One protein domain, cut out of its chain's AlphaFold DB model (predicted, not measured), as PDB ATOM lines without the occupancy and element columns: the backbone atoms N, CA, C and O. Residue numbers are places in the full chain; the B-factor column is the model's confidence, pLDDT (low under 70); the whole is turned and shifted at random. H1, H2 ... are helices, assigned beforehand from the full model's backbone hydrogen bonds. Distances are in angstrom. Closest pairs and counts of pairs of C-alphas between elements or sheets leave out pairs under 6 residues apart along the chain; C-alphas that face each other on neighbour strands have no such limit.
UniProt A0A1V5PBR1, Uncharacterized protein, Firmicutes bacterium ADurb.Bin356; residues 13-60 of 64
ATOM      1  N   GLU A  13       0.370  10.408 -53.729       67.56
ATOM      2  CA  GLU A  13      -0.886   9.863 -54.260       67.56
ATOM      3  C   GLU A  13      -1.645   8.947 -53.282       67.56
ATOM      4  O   GLU A  13      -2.873   8.891 -53.320       67.56
ATOM      5  N   LYS A  14      -0.946   8.242 -52.382       63.62
ATOM      6  CA  LYS A  14      -1.558   7.404 -51.335       63.62
ATOM      7  C   LYS A  14      -2.228   8.229 -50.239       63.62
ATOM      8  O   LYS A  14      -3.180   7.754 -49.632       63.62
ATOM      9  N   TRP A  15      -1.782   9.467 -50.047       66.38
ATOM     10  CA  TRP A  15      -2.341  10.415 -49.083       66.38
ATOM     11  C   TRP A  15      -3.443  11.293 -49.687       66.38
ATOM     12  O   TRP A  15      -4.017  12.116 -48.988       66.38
ATOM     13  N   LYS A  16      -3.802  11.091 -50.964       63.72
ATOM     14  CA  LYS A  16      -4.827  11.871 -51.679       63.72
ATOM     15  C   LYS A  16      -6.219  11.819 -51.034       63.72
ATOM     16  O   LYS A  16      -7.005  12.740 -51.215       63.72
ATOM     17  N   TYR A  17      -6.526  10.741 -50.315       63.03
ATOM     18  CA  TYR A  17      -7.794  10.571 -49.596       63.03
ATOM     19  C   TYR A  17      -7.703  10.930 -48.118       63.03
ATOM     20  O   TYR A  17      -8.714  10.883 -47.424       63.03
ATOM     21  N   VAL A  18      -6.505  11.253 -47.626       63.00
ATOM     22  CA  VAL A  18      -6.358  11.772 -46.274       63.00
ATOM     23  C   VAL A  18      -6.744  13.242 -46.359       63.00
ATOM     24  O   VAL A  18      -6.053  13.996 -47.049       63.00
ATOM     25  N   PRO A  19      -7.861  13.659 -45.740       62.69
ATOM     26  CA  PRO A  19      -8.210  15.065 -45.701       62.69
ATOM     27  C   PRO A  19      -7.056  15.797 -45.020       62.69
ATOM     28  O   PRO A  19      -6.737  15.539 -43.860       62.69
ATOM     29  N   ILE A  20      -6.381  16.659 -45.778       61.34
ATOM     30  CA  ILE A  20      -5.354  17.537 -45.232       61.34
ATOM     31  C   ILE A  20      -6.105  18.520 -44.340       61.34
ATOM     32  O   ILE A  20      -6.830  19.385 -44.829       61.34
ATOM     33  N   GLN A  21      -6.000  18.310 -43.031       56.66
ATOM     34  CA  GLN A  21      -6.568  19.207 -42.041       56.66
ATOM     35  C   GLN A  21      -5.819  20.537 -42.136       56.66
ATOM     36  O   GLN A  21      -4.590  20.576 -42.070       56.66
ATOM     37  N   ASP A  22      -6.559  21.624 -42.321       58.09
ATOM     38  CA  ASP A  22      -5.965  22.947 -42.415       58.09
ATOM     39  C   ASP A  22      -5.659  23.471 -41.004       58.09
ATOM     40  O   ASP A  22      -6.550  23.875 -40.253       58.09
ATOM     41  N   PHE A  23      -4.383  23.402 -40.619       61.84
ATOM     42  CA  PHE A  23      -3.877  23.868 -39.322       61.84
ATOM     43  C   PHE A  23      -3.533  25.367 -39.326       61.84
ATOM     44  O   PHE A  23      -2.783  25.837 -38.470       61.84
ATOM     45  N   THR A  24      -4.010  26.135 -40.311       60.28
ATOM     46  CA  THR A  24      -3.758  27.577 -40.345       60.28
ATOM     47  C   THR A  24      -4.625  28.332 -39.342       60.28
ATOM     48  O   THR A  24      -5.727  27.918 -38.992       60.28
ATOM     49  N   ASN A  25      -4.152  29.511 -38.933       53.91
ATOM     50  CA  ASN A  25      -4.888  30.449 -38.076       53.91
ATOM     51  C   ASN A  25      -6.136  31.061 -38.752       53.91
ATOM     52  O   ASN A  25      -6.835  31.867 -38.148       53.91
ATOM     53  N   ALA A  26      -6.373  30.732 -40.026       55.50
ATOM     54  CA  ALA A  26      -7.591  31.074 -40.754       55.50
ATOM     55  C   ALA A  26      -8.693  30.016 -40.575       55.50
ATOM     56  O   ALA A  26      -9.836  30.257 -40.965       55.50
ATOM     57  N   SER A  27      -8.368  28.857 -39.992       60.31
ATOM     58  CA  SER A  27      -9.375  27.918 -39.513       60.31
ATOM     59  C   SER A  27     -10.179  28.547 -38.374       60.31
ATOM     60  O   SER A  27      -9.681  29.375 -37.622       60.31
ATOM     61  N   ASP A  28     -11.422  28.093 -38.212       64.69
ATOM     62  CA  ASP A  28     -12.385  28.468 -37.154       64.69
ATOM     63  C   ASP A  28     -11.849  28.411 -35.701       64.69
ATOM     64  O   ASP A  28     -12.566  28.752 -34.764       64.69
ATOM     65  N   ILE A  29     -10.631  27.905 -35.495       70.44
ATOM     66  CA  ILE A  29     -10.015  27.652 -34.196       70.44
ATOM     67  C   ILE A  29      -8.653  28.343 -34.172       70.44
ATOM     68  O   ILE A  29      -7.826  28.128 -35.059       70.44
ATOM     69  N   ASP A  30      -8.421  29.143 -33.134       73.31
ATOM     70  CA  ASP A  30      -7.139  29.812 -32.914       73.31
ATOM     71  C   ASP A  30      -6.135  28.825 -32.302       73.31
ATOM     72  O   ASP A  30      -6.158  28.548 -31.099       73.31
ATOM     73  N   TRP A  31      -5.271  28.264 -33.150       74.31
ATOM     74  CA  TRP A  31      -4.256  27.272 -32.770       74.31
ATOM     75  C   TRP A  31      -3.030  27.891 -32.080       74.31
ATOM     76  O   TRP A  31      -2.137  27.162 -31.654       74.31
ATOM     77  N   SER A  32      -2.962  29.223 -31.953       77.38
ATOM     78  CA  SER A  32      -1.873  29.916 -31.246       77.38
ATOM     79  C   SER A  32      -2.071  29.950 -29.724       77.38
ATOM     80  O   SER A  32      -1.221  30.481 -29.001       77.38
ATOM     81  N   LYS A  33      -3.201  29.438 -29.234       78.62
ATOM     82  CA  LYS A  33      -3.617  29.467 -27.829       78.62
ATOM     83  C   LYS A  33      -3.209  28.199 -27.070       78.62
ATOM     84  O   LYS A  33      -2.847  27.204 -27.692       78.62
ATOM     85  N   PRO A  34      -3.246  28.204 -25.724       80.50
ATOM     86  CA  PRO A  34      -3.023  26.987 -24.946       80.50
ATOM     87  C   PRO A  34      -4.048  25.898 -25.288       80.50
ATOM     88  O   PRO A  34      -5.207  26.202 -25.578       80.50
ATOM     89  N   VAL A  35      -3.620  24.636 -25.186       77.06
ATOM     90  CA  VAL A  35      -4.403  23.432 -25.523       77.06
ATOM     91  C   VAL A  35      -5.792  23.468 -24.877       77.06
ATOM     92  O   VAL A  35      -6.784  23.409 -25.590       77.06
ATOM     93  N   SER A  36      -5.894  23.787 -23.584       79.88
ATOM     94  CA  SER A  36      -7.183  23.878 -22.875       79.88
ATOM     95  C   SER A  36      -8.171  24.903 -23.460       79.88
ATOM     96  O   SER A  36      -9.389  24.761 -23.326       79.88
ATOM     97  N   GLU A  37      -7.678  25.977 -24.088       81.19
ATOM     98  CA  GLU A  37      -8.528  26.972 -24.751       81.19
ATOM     99  C   GLU A  37      -8.894  26.546 -26.180       81.19
ATOM    100  O   GLU A  37      -9.978  26.876 -26.667       81.19
ATOM    101  N   ILE A  38      -8.029  25.775 -26.841       82.38
ATOM    102  CA  ILE A  38      -8.313  25.118 -28.124       82.38
ATOM    103  C   ILE A  38      -9.383  24.035 -27.930       82.38
ATOM    104  O   ILE A  38     -10.365  24.016 -28.671       82.38
ATOM    105  N   ASP A  39      -9.265  23.207 -26.893       79.69
ATOM    106  CA  ASP A  39     -10.241  22.172 -26.536       79.69
ATOM    107  C   ASP A  39     -11.633  22.766 -26.323       79.69
ATOM    108  O   ASP A  39     -12.608  22.323 -26.923       79.69
ATOM    109  N   ARG A  40     -11.742  23.871 -25.578       81.69
ATOM    110  CA  ARG A  40     -13.025  24.576 -25.403       81.69
ATOM    111  C   ARG A  40     -13.622  25.088 -26.714       81.69
ATOM    112  O   ARG A  40     -14.845  25.067 -26.873       81.69
ATOM    113  N   GLN A  41     -12.788  25.562 -27.640       82.88
ATOM    114  CA  GLN A  41     -13.239  25.980 -28.970       82.88
ATOM    115  C   GLN A  41     -13.726  24.774 -29.787       82.88
ATOM    116  O   GLN A  41     -14.778  24.858 -30.425       82.88
ATOM    117  N   LEU A  42     -13.032  23.635 -29.705       81.88
ATOM    118  CA  LEU A  42     -13.421  22.370 -30.334       81.88
ATOM    119  C   LEU A  42     -14.749  21.847 -29.783       81.88
ATOM    120  O   LEU A  42     -15.663  21.576 -30.559       81.88
ATOM    121  N   TYR A  43     -14.898  21.782 -28.460       85.06
ATOM    122  CA  TYR A  43     -16.115  21.309 -27.801       85.06
ATOM    123  C   TYR A  43     -17.340  22.092 -28.257       85.06
ATOM    124  O   TYR A  43     -18.365  21.515 -28.613       85.06
ATOM    125  N   LYS A  44     -17.207  23.419 -28.337       81.94
ATOM    126  CA  LYS A  44     -18.284  24.294 -28.794       81.94
ATOM    127  C   LYS A  44     -18.569  24.152 -30.291       81.94
ATOM    128  O   LYS A  44     -19.728  24.222 -30.686       81.94
ATOM    129  N   LYS A  45     -17.537  23.958 -31.116       81.56
ATOM    130  CA  LYS A  45     -17.670  23.812 -32.573       81.56
ATOM    131  C   LYS A  45     -18.353  22.504 -32.970       81.56
ATOM    132  O   LYS A  45     -19.165  22.495 -33.888       81.56
ATOM    133  N   TYR A  46     -18.016  21.418 -32.284       80.50
ATOM    134  CA  TYR A  46     -18.547  20.084 -32.559       80.50
ATOM    135  C   TYR A  46     -19.776  19.737 -31.706       80.50
ATOM    136  O   TYR A  46     -20.394  18.704 -31.935       80.50
ATOM    137  N   GLY A  47     -20.162  20.614 -30.772       82.81
ATOM    138  CA  GLY A  47     -21.342  20.429 -29.931       82.81
ATOM    139  C   GLY A  47     -21.196  19.264 -28.957       82.81
ATOM    140  O   GLY A  47     -22.176  18.566 -28.721       82.81
ATOM    141  N   LEU A  48     -19.984  19.051 -28.433       82.38
ATOM    142  CA  LEU A  48     -19.704  17.944 -27.525       82.38
ATOM    143  C   LEU A  48     -20.471  18.109 -26.220       82.38
ATOM    144  O   LEU A  48     -20.523  19.196 -25.633       82.38
ATOM    145  N   GLU A  49     -21.014  16.999 -25.741       85.19
ATOM    146  CA  GLU A  49     -21.631  16.946 -24.425       85.19
ATOM    147  C   GLU A  49     -20.574  16.822 -23.322       85.19
ATOM    148  O   GLU A  49     -19.442  16.392 -23.549       85.19
ATOM    149  N   ALA A  50     -20.952  17.153 -22.084       83.75
ATOM    150  CA  ALA A  50     -20.038  17.116 -20.939       83.75
ATOM    151  C   ALA A  50     -19.340  15.753 -20.754       83.75
ATOM    152  O   ALA A  50     -18.199  15.709 -20.308       83.75
ATOM    153  N   SER A  51     -19.997  14.651 -21.135       83.12
ATOM    154  CA  SER A  51     -19.411  13.308 -21.061       83.12
ATOM    155  C   SER A  51     -18.339  13.050 -22.122       83.12
ATOM    156  O   SER A  51     -17.419  12.277 -21.872       83.12
ATOM    157  N   GLU A  52     -18.451  13.661 -23.303       82.75
ATOM    158  CA  GLU A  52     -17.430  13.552 -24.353       82.75
ATOM    159  C   GLU A  52     -16.231  14.444 -24.028       82.75
ATOM    160  O   GLU A  52     -15.091  14.054 -24.259       82.75
ATOM    161  N   ILE A  53     -16.487  15.610 -23.433       82.44
ATOM    162  CA  ILE A  53     -15.452  16.515 -22.924       82.44
ATOM    163  C   ILE A  53     -14.615  15.821 -21.845       82.44
ATOM    164  O   ILE A  53     -13.394  15.791 -21.951       82.44
ATOM    165  N   ASP A  54     -15.267  15.209 -20.852       83.50
ATOM    166  CA  ASP A  54     -14.587  14.460 -19.788       83.50
ATOM    167  C   ASP A  54     -13.778  13.282 -20.351       83.50
ATOM    168  O   ASP A  54     -12.631  13.057 -19.961       83.50
ATOM    169  N   PHE A  55     -14.325  12.574 -21.347       82.94
ATOM    170  CA  PHE A  55     -13.602  11.511 -22.042       82.94
ATOM    171  C   PHE A  55     -12.339  12.033 -22.738       82.94
ATOM    172  O   PHE A  55     -11.290  11.398 -22.648       82.94
ATOM    173  N   ILE A  56     -12.409  13.190 -23.398       80.12
ATOM    174  CA  ILE A  56     -11.258  13.812 -24.063       80.12
ATOM    175  C   ILE A  56     -10.235  14.287 -23.033       80.12
ATOM    176  O   ILE A  56      -9.074  13.929 -23.166       80.12
ATOM    177  N   GLU A  57     -10.633  14.988 -21.971       80.06
ATOM    178  CA  GLU A  57      -9.687  15.447 -20.940       80.06
ATOM    179  C   GLU A  57      -9.011  14.285 -20.186       80.06
ATOM    180  O   GLU A  57      -7.877  14.412 -19.727       80.06
ATOM    181  N   THR A  58      -9.672  13.127 -20.086       78.88
ATOM    182  CA  THR A  58      -9.112  11.937 -19.424       78.88
ATOM    183  C   THR A  58      -8.303  11.025 -20.350       78.88
ATOM    184  O   THR A  58      -7.353  10.388 -19.885       78.88
ATOM    185  N   HIS A  59      -8.649  10.935 -21.642       73.50
ATOM    186  CA  HIS A  59      -7.977  10.055 -22.611       73.50
ATOM    187  C   HIS A  59      -6.950  10.771 -23.487       73.50
ATOM    188  O   HIS A  59      -5.949  10.161 -23.878       73.50
ATOM    189  N   VAL A  60      -7.169  12.046 -23.805       69.25
ATOM    190  CA  VAL A  60      -6.213  12.867 -24.549       69.25
ATOM    191  C   VAL A  60      -5.202  13.407 -23.557       69.25
ATOM    192  O   VAL A  60      -5.324  14.477 -22.973       69.25
TER     193      VAL A  60
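What this domain is: This is residues 13 to 60 of the 64 residues of an uncharacterized protein of Firmicutes bacterium ADurb.Bin356 (UniProt A0A1V5PBR1). Two short helices, H1 and then H2, fold back loosely on each other at one end of the model, and a long stretch with no named element, residues 13 to 34, leads away from them. Residues 13 to 22 stick out as a free arm; without them the body of 38 residues spans 29 by 17 by 13 A. The printed part has 48 residues with two named helices and no named strand; the class is all helix, though under half of the residues, 22, are in named elements. The whole is loose, with a radius of gyration of the C-alphas of 13.2 A, and elongated, spanning 39 by 22 by 17 A.

Where its parts are: H1, residues 35 to 46, is 16.1 A long and begins at C-alpha 35 (-4.403, 23.432, -25.523). H2, residues 50 to 59, is 14.1 A long and ends at C-alpha 59 (-7.977, 10.055, -22.611).

How they stand to each other: H1 and H2 are close but not clearly touching; their closest C-alphas, of Tyr 43 and Ile 53, are 6.9 A apart. They run opposite ways at a steep tilt of 40 degrees. In both, every O i to N i+4 pair is within hydrogen-bond range.

The domain as a whole: The C-alphas farthest apart, of Glu 13 and Ala 50, are 39.1 A apart. The printed part has no cut, and the link from H1 to H2 is tight. The pLDDT is under 70 at residues 13 to 28 and 60.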